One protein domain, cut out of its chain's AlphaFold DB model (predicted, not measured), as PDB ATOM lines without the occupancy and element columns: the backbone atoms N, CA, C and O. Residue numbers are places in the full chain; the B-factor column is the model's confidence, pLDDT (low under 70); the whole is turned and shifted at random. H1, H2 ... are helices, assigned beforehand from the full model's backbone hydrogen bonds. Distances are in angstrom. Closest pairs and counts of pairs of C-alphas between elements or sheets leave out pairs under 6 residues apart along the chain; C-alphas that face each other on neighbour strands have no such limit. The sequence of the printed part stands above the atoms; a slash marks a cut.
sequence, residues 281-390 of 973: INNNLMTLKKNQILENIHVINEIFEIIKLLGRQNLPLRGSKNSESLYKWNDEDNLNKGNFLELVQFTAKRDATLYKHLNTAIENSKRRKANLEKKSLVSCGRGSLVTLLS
ATOM      1  N   ILE A 281     -31.153  26.497   1.721       70.38
ATOM      2  CA  ILE A 281     -31.257  26.245   3.167       70.38
ATOM      3  C   ILE A 281     -30.054  25.433   3.662       70.38
ATOM      4  O   ILE A 281     -29.431  25.825   4.648       70.38
ATOM      5  N   ASN A 282     -29.688  24.341   2.983       72.81
ATOM      6  CA  ASN A 282     -28.588  23.478   3.419       72.81
ATOM      7  C   ASN A 282     -27.234  24.211   3.424       72.81
ATOM      8  O   ASN A 282     -26.503  24.144   4.410       72.81
ATOM      9  N   ASN A 283     -26.925  24.993   2.383       73.12
ATOM     10  CA  ASN A 283     -25.683  25.770   2.317       73.12
ATOM     11  C   ASN A 283     -25.597  26.821   3.447       73.12
ATOM     12  O   ASN A 283     -24.564  26.958   4.109       73.12
ATOM     13  N   ASN A 284     -26.709  27.501   3.754       77.69
ATOM     14  CA  ASN A 284     -26.784  28.410   4.902       77.69
ATOM     15  C   ASN A 284     -26.599  27.673   6.241       77.69
ATOM     16  O   ASN A 284     -25.832  28.133   7.086       77.69
ATOM     17  N   LEU A 285     -27.234  26.513   6.439       77.56
ATOM     18  CA  LEU A 285     -27.072  25.706   7.656       77.56
ATOM     19  C   LEU A 285     -25.634  25.194   7.830       77.56
ATOM     20  O   LEU A 285     -25.091  25.269   8.933       77.56
ATOM     21  N   MET A 286     -24.991  24.735   6.756       76.06
ATOM     22  CA  MET A 286     -23.591  24.293   6.767       76.06
ATOM     23  C   MET A 286     -22.628  25.457   7.039       76.06
ATOM     24  O   MET A 286     -21.680  25.301   7.812       76.06
ATOM     25  N   THR A 287     -22.907  26.645   6.499       81.12
ATOM     26  CA  THR A 287     -22.143  27.874   6.779       81.12
ATOM     27  C   THR A 287     -22.297  28.318   8.238       81.12
ATOM     28  O   THR A 287     -21.300  28.575   8.914       81.12
ATOM     29  N   LEU A 288     -23.521  28.324   8.776       83.69
ATOM     30  CA  LEU A 288     -23.783  28.617  10.191       83.69
ATOM     31  C   LEU A 288     -23.102  27.600  11.119       83.69
ATOM     32  O   LEU A 288     -22.487  27.995  12.110       83.69
ATOM     33  N   LYS A 289     -23.136  26.306  10.773       82.38
ATOM     34  CA  LYS A 289     -22.430  25.242  11.504       82.38
ATOM     35  C   LYS A 289     -20.913  25.450  11.482       82.38
ATOM     36  O   LYS A 289     -20.276  25.341  12.527       82.38
ATOM     37  N   LYS A 290     -20.332  25.800  10.327       85.94
ATOM     38  CA  LYS A 290     -18.902  26.130  10.190       85.94
ATOM     39  C   LYS A 290     -18.514  27.301  11.094       85.94
ATOM     40  O   LYS A 290     -17.544  27.190  11.839       85.94
ATOM     41  N   ASN A 291     -19.303  28.373  11.092       88.19
ATOM     42  CA  ASN A 291     -19.064  29.538  11.945       88.19
ATOM     43  C   ASN A 291     -19.179  29.182  13.437       88.19
ATOM     44  O   ASN A 291     -18.319  29.571  14.222       88.19
ATOM     45  N   GLN A 292     -20.163  28.365  13.831       87.56
ATOM     46  CA  GLN A 292     -20.291  27.880  15.210       87.56
ATOM     47  C   GLN A 292     -19.095  27.013  15.648       87.56
ATOM     48  O   GLN A 292     -18.651  27.111  16.791       87.56
ATOM     49  N   ILE A 293     -18.553  26.176  14.759       88.94
ATOM     50  CA  ILE A 293     -17.345  25.380  15.031       88.94
ATOM     51  C   ILE A 293     -16.127  26.290  15.228       88.94
ATOM     52  O   ILE A 293     -15.350  26.060  16.153       88.94
ATOM     53  N   LEU A 294     -15.981  27.346  14.420       89.94
ATOM     54  CA  LEU A 294     -14.913  28.338  14.587       89.94
ATOM     55  C   LEU A 294     -15.046  29.102  15.916       89.94
ATOM     56  O   LEU A 294     -14.062  29.201  16.646       89.94
ATOM     57  N   GLU A 295     -16.252  29.544  16.297       91.25
ATOM     58  CA  GLU A 295     -16.501  30.149  17.619       91.25
ATOM     59  C   GLU A 295     -16.159  29.184  18.772       91.25
ATOM     60  O   GLU A 295     -15.519  29.583  19.747       91.25
ATOM     61  N   ASN A 296     -16.521  27.899  18.659       90.69
ATOM     62  CA  ASN A 296     -16.201  26.881  19.669       90.69
ATOM     63  C   ASN A 296     -14.686  26.636  19.803       90.69
ATOM     64  O   ASN A 296     -14.190  26.484  20.921       90.69
ATOM     65  N   ILE A 297     -13.963  26.567  18.679       91.44
ATOM     66  CA  ILE A 297     -12.501  26.401  18.639       91.44
ATOM     67  C   ILE A 297     -11.821  27.601  19.299       91.44
ATOM     68  O   ILE A 297     -10.974  27.417  20.172       91.44
ATOM     69  N   HIS A 298     -12.251  28.815  18.948       93.31
ATOM     70  CA  HIS A 298     -11.729  30.062  19.507       93.31
ATOM     71  C   HIS A 298     -11.913  30.137  21.029       93.31
ATOM     72  O   HIS A 298     -10.956  30.350  21.769       93.31
ATOM     73  N   VAL A 299     -13.115  29.843  21.535       93.19
ATOM     74  CA  VAL A 299     -13.376  29.809  22.988       93.19
ATOM     75  C   VAL A 299     -12.533  28.745  23.706       93.19
ATOM     76  O   VAL A 299     -12.136  28.952  24.854       93.19
ATOM     77  N   ILE A 300     -12.236  27.612  23.061       93.12
ATOM     78  CA  ILE A 300     -11.340  26.590  23.622       93.12
ATOM     79  C   ILE A 300      -9.873  27.037  23.625       93.12
ATOM     80  O   ILE A 300      -9.178  26.703  24.584       93.12
ATOM     81  N   ASN A 301      -9.421  27.825  22.644       94.31
ATOM     82  CA  ASN A 301      -8.079  28.417  22.629       94.31
ATOM     83  C   ASN A 301      -7.841  29.313  23.854       94.31
ATOM     84  O   ASN A 301      -6.897  29.092  24.612       94.31
ATOM     85  N   GLU A 302      -8.762  30.240  24.128       94.81
ATOM     86  CA  GLU A 302      -8.641  31.145  25.279       94.81
ATOM     87  C   GLU A 302      -8.694  30.396  26.618       94.81
ATOM     88  O   GLU A 302      -7.934  30.680  27.545       94.81
ATOM     89  N   ILE A 303      -9.550  29.374  26.721       93.81
ATOM     90  CA  ILE A 303      -9.606  28.493  27.896       93.81
ATOM     91  C   ILE A 303      -8.288  27.718  28.071       93.81
ATOM     92  O   ILE A 303      -7.833  27.541  29.203       93.81
ATOM     93  N   PHE A 304      -7.669  27.266  26.979       94.88
ATOM     94  CA  PHE A 304      -6.396  26.546  26.971       94.88
ATOM     95  C   PHE A 304      -5.224  27.430  27.413       94.88
ATOM     96  O   PHE A 304      -4.478  27.004  28.296       94.88
ATOM     97  N   GLU A 305      -5.100  28.664  26.919       94.31
ATOM     98  CA  GLU A 305      -4.030  29.575  27.359       94.31
ATOM     99  C   GLU A 305      -4.209  30.042  28.813       94.31
ATOM    100  O   GLU A 305      -3.241  30.073  29.579       94.31
ATOM    101  N   ILE A 306      -5.448  30.278  29.270       94.56
ATOM    102  CA  ILE A 306      -5.735  30.524  30.697       94.56
ATOM    103  C   ILE A 306      -5.299  29.325  31.560       94.56
ATOM    104  O   ILE A 306      -4.737  29.506  32.643       94.56
ATOM    105  N   ILE A 307      -5.520  28.091  31.095       94.31
ATOM    106  CA  ILE A 307      -5.096  26.874  31.803       94.31
ATOM    107  C   ILE A 307      -3.566  26.712  31.775       94.31
ATOM    108  O   ILE A 307      -2.989  26.432  32.829       94.31
ATOM    109  N   LYS A 308      -2.899  26.949  30.633       93.62
ATOM    110  CA  LYS A 308      -1.426  26.972  30.512       93.62
ATOM    111  C   LYS A 308      -0.812  27.960  31.500       93.62
ATOM    112  O   LYS A 308       0.057  27.567  32.278       93.62
ATOM    113  N   LEU A 309      -1.311  29.197  31.548       93.50
ATOM    114  CA  LEU A 309      -0.854  30.227  32.484       93.50
ATOM    115  C   LEU A 309      -1.004  29.793  33.951       93.50
ATOM    116  O   LEU A 309      -0.050  29.895  34.724       93.50
ATOM    117  N   LEU A 310      -2.180  29.281  34.335       92.19
ATOM    118  CA  LEU A 310      -2.447  28.859  35.714       92.19
ATOM    119  C   LEU A 310      -1.561  27.679  36.144       92.19
ATOM    120  O   LEU A 310      -1.013  27.711  37.247       92.19
ATOM    121  N   GLY A 311      -1.368  26.676  35.279       90.50
ATOM    122  CA  GLY A 311      -0.476  25.540  35.542       90.50
ATOM    123  C   GLY A 311       0.992  25.960  35.648       90.50
ATOM    124  O   GLY A 311       1.641  25.684  36.659       90.50
ATOM    125  N   ARG A 312       1.490  26.727  34.666       89.62
ATOM    126  CA  ARG A 312       2.874  27.241  34.611       89.62
ATOM    127  C   ARG A 312       3.262  28.064  35.849       89.62
ATOM    128  O   ARG A 312       4.438  28.085  36.216       89.62
ATOM    129  N   GLN A 313       2.282  28.698  36.503       89.75
ATOM    130  CA  GLN A 313       2.454  29.514  37.712       89.75
ATOM    131  C   GLN A 313       1.950  28.860  39.021       89.75
ATOM    132  O   GLN A 313       1.890  29.529  40.048       89.75
ATOM    133  N   ASN A 314       1.612  27.560  39.042       88.31
ATOM    134  CA  ASN A 314       1.094  26.833  40.229       88.31
ATOM    135  C   ASN A 314      -0.202  27.427  40.854       88.31
ATOM    136  O   ASN A 314      -0.563  27.135  42.009       88.31
ATOM    137  N   LEU A 315      -0.918  28.269  40.104       88.19
ATOM    138  CA  LEU A 315      -2.050  29.058  40.588       88.19
ATOM    139  C   LEU A 315      -3.324  28.207  40.756       88.19
ATOM    140  O   LEU A 315      -3.541  27.237  40.027       88.19
ATOM    141  N   PRO A 316      -4.208  28.549  41.711       83.56
ATOM    142  CA  PRO A 316      -5.433  27.793  41.943       83.56
ATOM    143  C   PRO A 316      -6.462  28.052  40.834       83.56
ATOM    144  O   PRO A 316      -6.938  29.169  40.667       83.56
ATOM    145  N   LEU A 317      -6.912  27.003  40.138       81.75
ATOM    146  CA  LEU A 317      -8.007  27.110  39.157       81.75
ATOM    147  C   LEU A 317      -9.393  27.371  39.792       81.75
ATOM    148  O   LEU A 317     -10.361  27.599  39.062       81.75
ATOM    149  N   ARG A 318      -9.527  27.280  41.123       74.81
ATOM    150  CA  ARG A 318     -10.810  27.319  41.850       74.81
ATOM    151  C   ARG A 318     -10.828  28.363  42.957       74.81
ATOM    152  O   ARG A 318      -9.828  28.545  43.649       74.81
ATOM    153  N   GLY A 319     -11.997  28.972  43.140       67.62
ATOM    154  CA  GLY A 319     -12.328  29.817  44.287       67.62
ATOM    155  C   GLY A 319     -12.865  29.013  45.475       67.62
ATOM    156  O   GLY A 319     -12.666  27.799  45.577       67.62
ATOM    157  N   SER A 320     -13.576  29.695  46.373       64.25
ATOM    158  CA  SER A 320     -14.281  29.051  47.486       64.25
ATOM    159  C   SER A 320     -15.490  28.241  46.991       64.25
ATOM    160  O   SER A 320     -16.045  28.511  45.925       64.25
ATOM    161  N   LYS A 321     -15.943  27.259  47.786       58.47
ATOM    162  CA  LYS A 321     -17.027  26.321  47.420       58.47
ATOM    163  C   LYS A 321     -18.315  27.005  46.938       58.47
ATOM    164  O   LYS A 321     -19.033  26.419  46.133       58.47
ATOM    165  N   ASN A 322     -18.594  28.216  47.424       58.25
ATOM    166  CA  ASN A 322     -19.853  28.922  47.188       58.25
ATOM    167  C   ASN A 322     -19.768  30.009  46.094       58.25
ATOM    168  O   ASN A 322     -20.810  30.551  45.731       58.25
ATOM    169  N   SER A 323     -18.572  30.320  45.566       63.56
ATOM    170  CA  SER A 323     -18.363  31.435  44.622       63.56
ATOM    171  C   SER A 323     -18.157  31.030  43.156       63.56
ATOM    172  O   SER A 323     -18.397  31.839  42.262       63.56
ATOM    173  N   GLU A 324     -17.817  29.765  42.864       71.69
ATOM    174  CA  GLU A 324     -17.616  29.255  41.487       71.69
ATOM    175  C   GLU A 324     -18.908  29.129  40.630       71.69
ATOM    176  O   GLU A 324     -18.905  28.480  39.578       71.69
ATOM    177  N   SER A 325     -20.045  29.665  41.077       74.50
ATOM    178  CA  SER A 325     -21.352  29.492  40.427       74.50
ATOM    179  C   SER A 325     -21.611  30.556  39.355       74.50
ATOM    180  O   SER A 325     -21.828  31.717  39.678       74.50
ATOM    181  N   LEU A 326     -21.696  30.156  38.078       78.44
ATOM    182  CA  LEU A 326     -21.928  31.077  36.945       78.44
ATOM    183  C   LEU A 326     -23.259  31.855  37.005       78.44
ATOM    184  O   LEU A 326     -23.375  32.889  36.359       78.44
ATOM    185  N   TYR A 327     -24.257  31.401  37.770       75.50
ATOM    186  CA  TYR A 327     -25.480  32.183  37.993       75.50
ATOM    187  C   TYR A 327     -25.270  33.366  38.958       75.50
ATOM    188  O   TYR A 327     -26.065  34.297  38.919       75.50
ATOM    189  N   LYS A 328     -24.198  33.352  39.771       75.69
ATOM    190  CA  LYS A 328     -23.791  34.416  40.710       75.69
ATOM    191  C   LYS A 328     -22.801  35.417  40.096       75.69
ATOM    192  O   LYS A 328     -21.948  35.963  40.792       75.69
ATOM    193  N   TRP A 329     -22.816  35.590  38.773       78.25
ATOM    194  CA  TRP A 329     -21.786  36.377  38.081       78.25
ATOM    195  C   TRP A 329     -21.832  37.876  38.421       78.25
ATOM    196  O   TRP A 329     -20.786  38.520  38.469       78.25
ATOM    197  N   ASN A 330     -23.037  38.382  38.706       76.50
ATOM    198  CA  ASN A 330     -23.321  39.772  39.072       76.50
ATOM    199  C   ASN A 330     -23.816  39.905  40.532       76.50
ATOM    200  O   ASN A 330     -24.372  40.941  40.879       76.50
ATOM    201  N   ASP A 331     -23.680  38.870  41.371       76.50
ATOM    202  CA  ASP A 331     -23.991  38.982  42.804       76.50
ATOM    203  C   ASP A 331     -22.931  39.898  43.448       76.50
ATOM    204  O   ASP A 331     -21.748  39.556  43.419       76.50
ATOM    205  N   GLU A 332     -23.327  41.020  44.055       67.81
ATOM    206  CA  GLU A 332     -22.385  41.956  44.703       67.81
ATOM    207  C   GLU A 332     -21.623  41.297  45.871       67.81
ATOM    208  O   GLU A 332     -20.426  41.522  46.042       67.81
ATOM    209  N   ASP A 333     -22.268  40.361  46.578       71.25
ATOM    210  CA  ASP A 333     -21.650  39.499  47.599       71.25
ATOM    211  C   ASP A 333     -20.527  38.583  47.054       71.25
ATOM    212  O   ASP A 333     -19.763  37.992  47.824       71.25
ATOM    213  N   ASN A 334     -20.434  38.379  45.734       74.00
ATOM    214  CA  ASN A 334     -19.589  37.353  45.112       74.00
ATOM    215  C   ASN A 334     -18.257  37.905  44.570       74.00
ATOM    216  O   ASN A 334     -17.856  37.634  43.435       74.00
ATOM    217  N   LEU A 335     -17.540  38.647  45.417       73.00
ATOM    218  CA  LEU A 335     -16.311  39.385  45.085       73.00
ATOM    219  C   LEU A 335     -15.112  38.530  44.607       73.00
ATOM    220  O   LEU A 335     -14.117  39.092  44.157       73.00
ATOM    221  N   ASN A 336     -15.151  37.194  44.711       78.00
ATOM    222  CA  ASN A 336     -14.050  36.318  44.281       78.00
ATOM    223  C   ASN A 336     -14.548  34.968  43.735       78.00
ATOM    224  O   ASN A 336     -14.765  34.009  44.485       78.00
ATOM    225  N   LYS A 337     -14.651  34.868  42.408       79.06
ATOM    226  CA  LYS A 337     -15.124  33.694  41.650       79.06
ATOM    227  C   LYS A 337     -14.023  32.635  41.447       79.06
ATOM    228  O   LYS A 337     -14.294  31.553  40.923       79.06
ATOM    229  N   GLY A 338     -12.792  32.915  41.889       83.50
ATOM    230  CA  GLY A 338     -11.602  32.078  41.710       83.50
ATOM    231  C   GLY A 338     -10.862  32.329  40.395       83.50
ATOM    232  O   GLY A 338     -11.481  32.620  39.373       83.50
ATOM    233  N   ASN A 339      -9.533  32.173  40.408       88.62
ATOM    234  CA  ASN A 339      -8.640  32.727  39.379       88.62
ATOM    235  C   ASN A 339      -8.997  32.321  37.942       88.62
ATOM    236  O   ASN A 339      -8.858  33.142  37.049       88.62
ATOM    237  N   PHE A 340      -9.483  31.097  37.693       89.56
ATOM    238  CA  PHE A 340      -9.921  30.709  36.345       89.56
ATOM    239  C   PHE A 340     -11.100  31.559  35.846       89.56
ATOM    240  O   PHE A 340     -11.093  31.990  34.700       89.56
ATOM    241  N   LEU A 341     -12.116  31.801  36.683       88.06
ATOM    242  CA  LEU A 341     -13.282  32.591  36.277       88.06
ATOM    243  C   LEU A 341     -12.950  34.086  36.207       88.06
ATOM    244  O   LEU A 341     -13.418  34.749  35.289       88.06
ATOM    245  N   GLU A 342     -12.092  34.595  37.096       89.12
ATOM    246  CA  GLU A 342     -11.615  35.983  37.016       89.12
ATOM    247  C   GLU A 342     -10.709  36.220  35.791       89.12
ATOM    248  O   GLU A 342     -10.823  37.257  35.140       89.12
ATOM    249  N   LEU A 343      -9.869  35.250  35.398       91.62
ATOM    250  CA  LEU A 343      -9.095  35.325  34.151       91.62
ATOM    251  C   LEU A 343      -9.993  35.217  32.912       91.62
ATOM    252  O   LEU A 343      -9.830  36.009  31.993       91.62
ATOM    253  N   VAL A 344     -10.999  34.334  32.907       91.56
ATOM    254  CA  VAL A 344     -12.021  34.320  31.842       91.56
ATOM    255  C   VAL A 344     -12.746  35.669  31.768       91.56
ATOM    256  O   VAL A 344     -12.973  36.167  30.669       91.56
ATOM    257  N   GLN A 345     -13.054  36.310  32.901       89.75
ATOM    258  CA  GLN A 345     -13.644  37.654  32.929       89.75
ATOM    259  C   GLN A 345     -12.684  38.730  32.391       89.75
ATOM    260  O   GLN A 345     -13.118  39.638  31.683       89.75
ATOM    261  N   PHE A 346     -11.389  38.644  32.703       92.00
ATOM    262  CA  PHE A 346     -10.356  39.563  32.217       92.00
ATOM    263  C   PHE A 346     -10.115  39.439  30.704       92.00
ATOM    264  O   PHE A 346      -9.968  40.461  30.028       92.00
ATOM    265  N   THR A 347     -10.111  38.216  30.171       93.06
ATOM    266  CA  THR A 347      -9.950  37.942  28.735       93.06
ATOM    267  C   THR A 347     -11.217  38.314  27.964       93.06
ATOM    268  O   THR A 347     -11.142  39.042  26.980       93.06
ATOM    269  N   ALA A 348     -12.406  37.957  28.467       92.44
ATOM    270  CA  ALA A 348     -13.687  38.310  27.844       92.44
ATOM    271  C   ALA A 348     -13.945  39.829  27.756       92.44
ATOM    272  O   ALA A 348     -14.736  40.264  26.931       92.44
ATOM    273  N   LYS A 349     -13.266  40.668  28.552       91.75
ATOM    274  CA  LYS A 349     -13.298  42.137  28.377       91.75
ATOM    275  C   LYS A 349     -12.613  42.626  27.091       91.75
ATOM    276  O   LYS A 349     -12.761  43.795  26.753       91.75
ATOM    277  N   ARG A 350     -11.838  41.773  26.415       92.94
ATOM    278  CA  ARG A 350     -11.083  42.076  25.183       92.94
ATOM    279  C   ARG A 350     -11.483  41.194  23.998       92.94
ATOM    280  O   ARG A 350     -11.116  41.499  22.871       92.94
ATOM    281  N   ASP A 351     -12.241  40.131  24.253       94.44
ATOM    282  CA  ASP A 351     -12.617  39.115  23.275       94.44
ATOM    283  C   ASP A 351     -14.145  39.023  23.147       94.44
ATOM    284  O   ASP A 351     -14.838  38.548  24.053       94.44
ATOM    285  N   ALA A 352     -14.674  39.466  22.005       93.12
ATOM    286  CA  ALA A 352     -16.111  39.484  21.736       93.12
ATOM    287  C   ALA A 352     -16.736  38.075  21.650       93.12
ATOM    288  O   ALA A 352     -17.891  37.888  22.041       93.12
ATOM    289  N   THR A 353     -15.984  37.076  21.185       92.56
ATOM    290  CA  THR A 353     -16.444  35.688  21.017       92.56
ATOM    291  C   THR A 353     -16.554  34.997  22.375       92.56
ATOM    292  O   THR A 353     -17.586  34.403  22.706       92.56
ATOM    293  N   LEU A 354     -15.530  35.147  23.218       92.94
ATOM    294  CA  LEU A 354     -15.530  34.667  24.597       92.94
ATOM    295  C   LEU A 354     -16.575  35.406  25.443       92.94
ATOM    296  O   LEU A 354     -17.263  34.762  26.234       92.94
ATOM    297  N   TYR A 355     -16.766  36.714  25.245       92.88
ATOM    298  CA  TYR A 355     -17.822  37.500  25.899       92.88
ATOM    299  C   TYR A 355     -19.233  37.000  25.547       92.88
ATOM    300  O   TYR A 355     -20.048  36.734  26.438       92.88
ATOM    301  N   LYS A 356     -19.507  36.782  24.253       91.56
ATOM    302  CA  LYS A 356     -20.755  36.192  23.735       91.56
ATOM    303  C   LYS A 356     -21.027  34.816  24.353       91.56
ATOM    304  O   LYS A 356     -22.138  34.556  24.830       91.56
ATOM    305  N   HIS A 357     -20.018  33.946  24.403       90.12
ATOM    306  CA  HIS A 357     -20.126  32.616  25.012       90.12
ATOM    307  C   HIS A 357     -20.335  32.677  26.532       90.12
ATOM    308  O   HIS A 357     -21.175  31.956  27.071       90.12
ATOM    309  N   LEU A 358     -19.612  33.559  27.226       89.12
ATOM    310  CA  LEU A 358     -19.700  33.762  28.673       89.12
ATOM    311  C   LEU A 358     -21.101  34.225  29.093       89.12
ATOM    312  O   LEU A 358     -21.715  33.589  29.951       89.12
ATOM    313  N   ASN A 359     -21.651  35.252  28.442       89.00
ATOM    314  CA  ASN A 359     -23.014  35.733  28.699       89.00
ATOM    315  C   ASN A 359     -24.060  34.640  28.432       89.00
ATOM    316  O   ASN A 359     -24.965  34.419  29.240       89.00
ATOM    317  N   THR A 360     -23.883  33.875  27.351       88.00
ATOM    318  CA  THR A 360     -24.737  32.721  27.027       88.00
ATOM    319  C   THR A 360     -24.651  31.628  28.104       88.00
ATOM    320  O   THR A 360     -25.662  31.018  28.463       88.00
ATOM    321  N   ALA A 361     -23.469  31.375  28.674       86.75
ATOM    322  CA  ALA A 361     -23.284  30.417  29.764       86.75
ATOM    323  C   ALA A 361     -23.909  30.898  31.089       86.75
ATOM    324  O   ALA A 361     -24.507  30.087  31.801       86.75
ATOM    325  N   ILE A 362     -23.818  32.196  31.398       86.06
ATOM    326  CA  ILE A 362     -24.438  32.829  32.575       86.06
ATOM    327  C   ILE A 362     -25.966  32.715  32.499       86.06
ATOM    328  O   ILE A 362     -26.584  32.186  33.425       86.06
ATOM    329  N   GLU A 363     -26.583  33.117  31.385       85.81
ATOM    330  CA  GLU A 363     -28.041  33.051  31.211       85.81
ATOM    331  C   GLU A 363     -28.580  31.620  31.276       85.81
ATOM    332  O   GLU A 363     -29.557  31.341  31.977       85.81
ATOM    333  N   ASN A 364     -27.904  30.667  30.632       83.38
ATOM    334  CA  ASN A 364     -28.281  29.261  30.748       83.38
ATOM    335  C   ASN A 364     -28.115  28.734  32.191       83.38
ATOM    336  O   ASN A 364     -28.940  27.942  32.650       83.38
ATOM    337  N   SER A 365     -27.114  29.213  32.942       82.19
ATOM    338  CA  SER A 365     -26.942  28.893  34.367       82.19
ATOM    339  C   SER A 365     -28.089  29.436  35.234       82.19
ATOM    340  O   SER A 365     -28.652  28.680  36.031       82.19
ATOM    341  N   LYS A 366     -28.511  30.695  35.028       83.62
ATOM    342  CA  LYS A 366     -29.682  31.297  35.700       83.62
ATOM    343  C   LYS A 366     -30.965  30.513  35.408       83.62
ATOM    344  O   LYS A 366     -31.653  30.088  36.334       83.62
ATOM    345  N   ARG A 367     -31.251  30.243  34.125       83.06
ATOM    346  CA  ARG A 367     -32.421  29.457  33.678       83.06
ATOM    347  C   ARG A 367     -32.450  28.065  34.312       83.06
ATOM    348  O   ARG A 367     -33.503  27.604  34.752       83.06
ATOM    349  N   ARG A 368     -31.291  27.401  34.412       77.94
ATOM    350  CA  ARG A 368     -31.165  26.114  35.111       77.94
ATOM    351  C   ARG A 368     -31.463  26.240  36.605       77.94
ATOM    352  O   ARG A 368     -32.164  25.375  37.120       77.94
ATOM    353  N   LYS A 369     -30.942  27.267  37.288       79.00
ATOM    354  CA  LYS A 369     -31.175  27.495  38.725       79.00
ATOM    355  C   LYS A 369     -32.679  27.584  39.012       79.00
ATOM    356  O   LYS A 369     -33.192  26.733  39.729       79.00
ATOM    357  N   ALA A 370     -33.390  28.467  38.307       82.50
ATOM    358  CA  ALA A 370     -34.840  28.631  38.444       82.50
ATOM    359  C   ALA A 370     -35.629  27.332  38.167       82.50
ATOM    360  O   ALA A 370     -36.600  27.028  38.857       82.50
ATOM    361  N   ASN A 371     -35.205  26.526  37.187       81.75
ATOM    362  CA  ASN A 371     -35.844  25.242  36.871       81.75
ATOM    363  C   ASN A 371     -35.519  24.106  37.864       81.75
ATOM    364  O   ASN A 371     -36.232  23.102  37.873       81.75
ATOM    365  N   LEU A 372     -34.467  24.236  38.679       79.44
ATOM    366  CA  LEU A 372     -34.165  23.325  39.790       79.44
ATOM    367  C   LEU A 372     -34.848  23.776  41.086       79.44
ATOM    368  O   LEU A 372     -35.375  22.939  41.811       79.44
ATOM    369  N   GLU A 373     -34.935  25.085  41.324       81.31
ATOM    370  CA  GLU A 373     -35.679  25.681  42.441       81.31
ATOM    371  C   GLU A 373     -37.175  25.340  42.349       81.31
ATOM    372  O   GLU A 373     -37.753  24.866  43.323       81.31
ATOM    373  N   LYS A 374     -37.765  25.394  41.143       82.88
ATOM    374  CA  LYS A 374     -39.113  24.861  40.833       82.88
ATOM    375  C   LYS A 374     -39.296  23.352  41.079       82.88
ATOM    376  O   LYS A 374     -40.408  22.853  40.944       82.88
ATOM    377  N   LYS A 375     -38.223  22.614  41.373       81.88
ATOM    378  CA  LYS A 375     -38.223  21.173  41.679       81.88
ATOM    379  C   LYS A 375     -37.641  20.866  43.064       81.88
ATOM    380  O   LYS A 375     -37.316  19.715  43.331       81.88
ATOM    381  N   SER A 376     -37.465  21.879  43.919       75.81
ATOM    382  CA  SER A 376     -36.849  21.757  45.251       75.81
ATOM    383  C   SER A 376     -35.433  21.147  45.244       75.81
ATOM    384  O   SER A 376     -35.008  20.525  46.215       75.81
ATOM    385  N   LEU A 377     -34.679  21.327  44.151       68.12
ATOM    386  CA  LEU A 377     -33.321  20.803  43.969       68.12
ATOM    387  C   LEU A 377     -32.272  21.924  44.003       68.12
ATOM    388  O   LEU A 377     -32.428  22.973  43.381       68.12
ATOM    389  N   VAL A 378     -31.151  21.678  44.685       63.19
ATOM    390  CA  VAL A 378     -30.069  22.666  44.842       63.19
ATOM    391  C   VAL A 378     -29.130  22.661  43.627       63.19
ATOM    392  O   VAL A 378     -28.637  21.615  43.203       63.19
ATOM    393  N   SER A 379     -28.842  23.843  43.073       62.69
ATOM    394  CA  SER A 379     -27.901  24.020  41.956       62.69
ATOM    395  C   SER A 379     -26.501  24.388  42.461       62.69
ATOM    396  O   SER A 379     -26.295  25.495  42.952       62.69
ATOM    397  N   CYS A 380     -25.524  23.487  42.311       56.78
ATOM    398  CA  CYS A 380     -24.153  23.682  42.803       56.78
ATOM    399  C   CYS A 380     -23.126  23.862  41.665       56.78
ATOM    400  O   CYS A 380     -23.013  23.013  40.776       56.78
ATOM    401  N   GLY A 381     -22.312  24.923  41.735       58.44
ATOM    402  CA  GLY A 381     -21.156  25.164  40.859       58.44
ATOM    403  C   GLY A 381     -21.496  25.635  39.437       58.44
ATOM    404  O   GLY A 381     -22.574  26.163  39.169       58.44
ATOM    405  N   ARG A 382     -20.566  25.422  38.490       52.59
ATOM    406  CA  ARG A 382     -20.619  25.911  37.087       52.59
ATOM    407  C   ARG A 382     -21.734  25.293  36.205       52.59
ATOM    408  O   ARG A 382     -21.709  25.454  34.989       52.59
ATOM    409  N   GLY A 383     -22.714  24.609  36.805       52.16
ATOM    410  CA  GLY A 383     -23.830  23.926  36.142       52.16
ATOM    411  C   GLY A 383     -23.450  22.598  35.469       52.16
ATOM    412  O   GLY A 383     -22.308  22.393  35.070       52.16
ATOM    413  N   SER A 384     -24.426  21.692  35.300       46.56
ATOM    414  CA  SER A 384     -24.277  20.476  34.470       46.56
ATOM    415  C   SER A 384     -24.814  20.676  33.041       46.56
ATOM    416  O   SER A 384     -25.375  19.763  32.434       46.56
ATOM    417  N   LEU A 385     -24.702  21.902  32.533       53.53
ATOM    418  CA  LEU A 385     -24.921  22.239  31.128       53.53
ATOM    419  C   LEU A 385     -23.623  21.974  30.362       53.53
ATOM    420  O   LEU A 385     -22.538  22.208  30.896       53.53
ATOM    421  N   VAL A 386     -23.721  21.515  29.113       56.78
ATOM    422  CA  VAL A 386     -22.544  21.262  28.267       56.78
ATOM    423  C   VAL A 386     -22.042  22.587  27.685       56.78
ATOM    424  O   VAL A 386     -22.274  22.908  26.525       56.78
ATOM    425  N   THR A 387     -21.385  23.386  28.524       73.00
ATOM    426  CA  THR A 387     -20.672  24.604  28.123       73.00
ATOM    427  C   THR A 387     -19.166  24.352  28.097       73.00
ATOM    428  O   THR A 387     -18.641  23.494  28.816       73.00
ATOM    429  N   LEU A 388     -18.437  25.138  27.303       82.69
ATOM    430  CA  LEU A 388     -16.974  25.046  27.235       82.69
ATOM    431  C   LEU A 388     -16.301  25.433  28.575       82.69
ATOM    432  O   LEU A 388     -15.272  24.879  28.939       82.69
ATOM    433  N   LEU A 389     -16.969  26.272  29.380       84.19
ATOM    434  CA  LEU A 389     -16.554  26.695  30.728       84.19
ATOM    435  C   LEU A 389     -16.905  25.691  31.854       84.19
ATOM    436  O   LEU A 389     -16.594  25.940  33.026       84.19
ATOM    437  N   SER A 390     -17.587  24.580  31.542       80.56
ATOM    438  CA  SER A 390     -18.043  23.612  32.552       80.56
ATOM    439  C   SER A 390     -16.869  22.928  33.269       80.56
ATOM    440  O   SER A 390     -15.789  22.758  32.698       80.56
TER     441      SER A 390
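This is residues 281 to 390 of the 973 residues of an uncharacterized protein of Acyrthosiphon pisum (UniProt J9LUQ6). A long straight helix, H1, makes one side of a flat, angular shape, and a second helix, H3, begins at the middle part of H1 and runs away from it about at a right angle. The short H2 packs on the later half of H1 with its closest C-alphas at Leu 343 and Ile 306, two long stretches with no named element, residues 313 to 338 and residues 374 to 390, follow H1 and H3, and the first part of H1, residues 281 to 293, sticks out free. The printed part has 110 residues with three named helices, in the order H1, H2, H3, and no named strand; its class is all helix. It is only just compact, close to loose, with a radius of gyration of the C-alphas of 15.6 A, and spans 46 by 42 by 20 A.

H1, residues 281 to 312, runs 46.4 A from C-alpha 281 at (-31.257, 26.245, 3.167) to C-alpha 312 at (2.874, 27.241, 34.611). H3, residues 352 to 373, is 31.7 A long and ends with C-alpha 373 at (-35.679, 25.681, 42.441). H2 is residues 339 to 348.

H1 touches H3 with residues 295 to 302 alone, about perpendicular at 89 degrees; their closest C-alphas, of Val 299 and Leu 354, are 5.6 A apart. H1 touches H2 with residues 302 to 310 alone, at a steep tilt of 47 degrees, opposite ways; their closest C-alphas, of Ile 306 and Leu 343, are 6.8 A apart. H2 and H3 touch only at the corner by their tight link, where the C-alphas of Ala 348 and Tyr 355, their closest, are 4.6 A apart. In H1, H2 and H3 every O i to N i+4 pair is within hydrogen-bond range.

The two C-alphas farthest apart, of Ile 281 and Asn 314, are 49.2 A apart. The printed part has no cut. The link from H1 to H2 is long, with 26 residues. The pLDDT is under 70 at residues 319 to 323, 332 and 377 to 386.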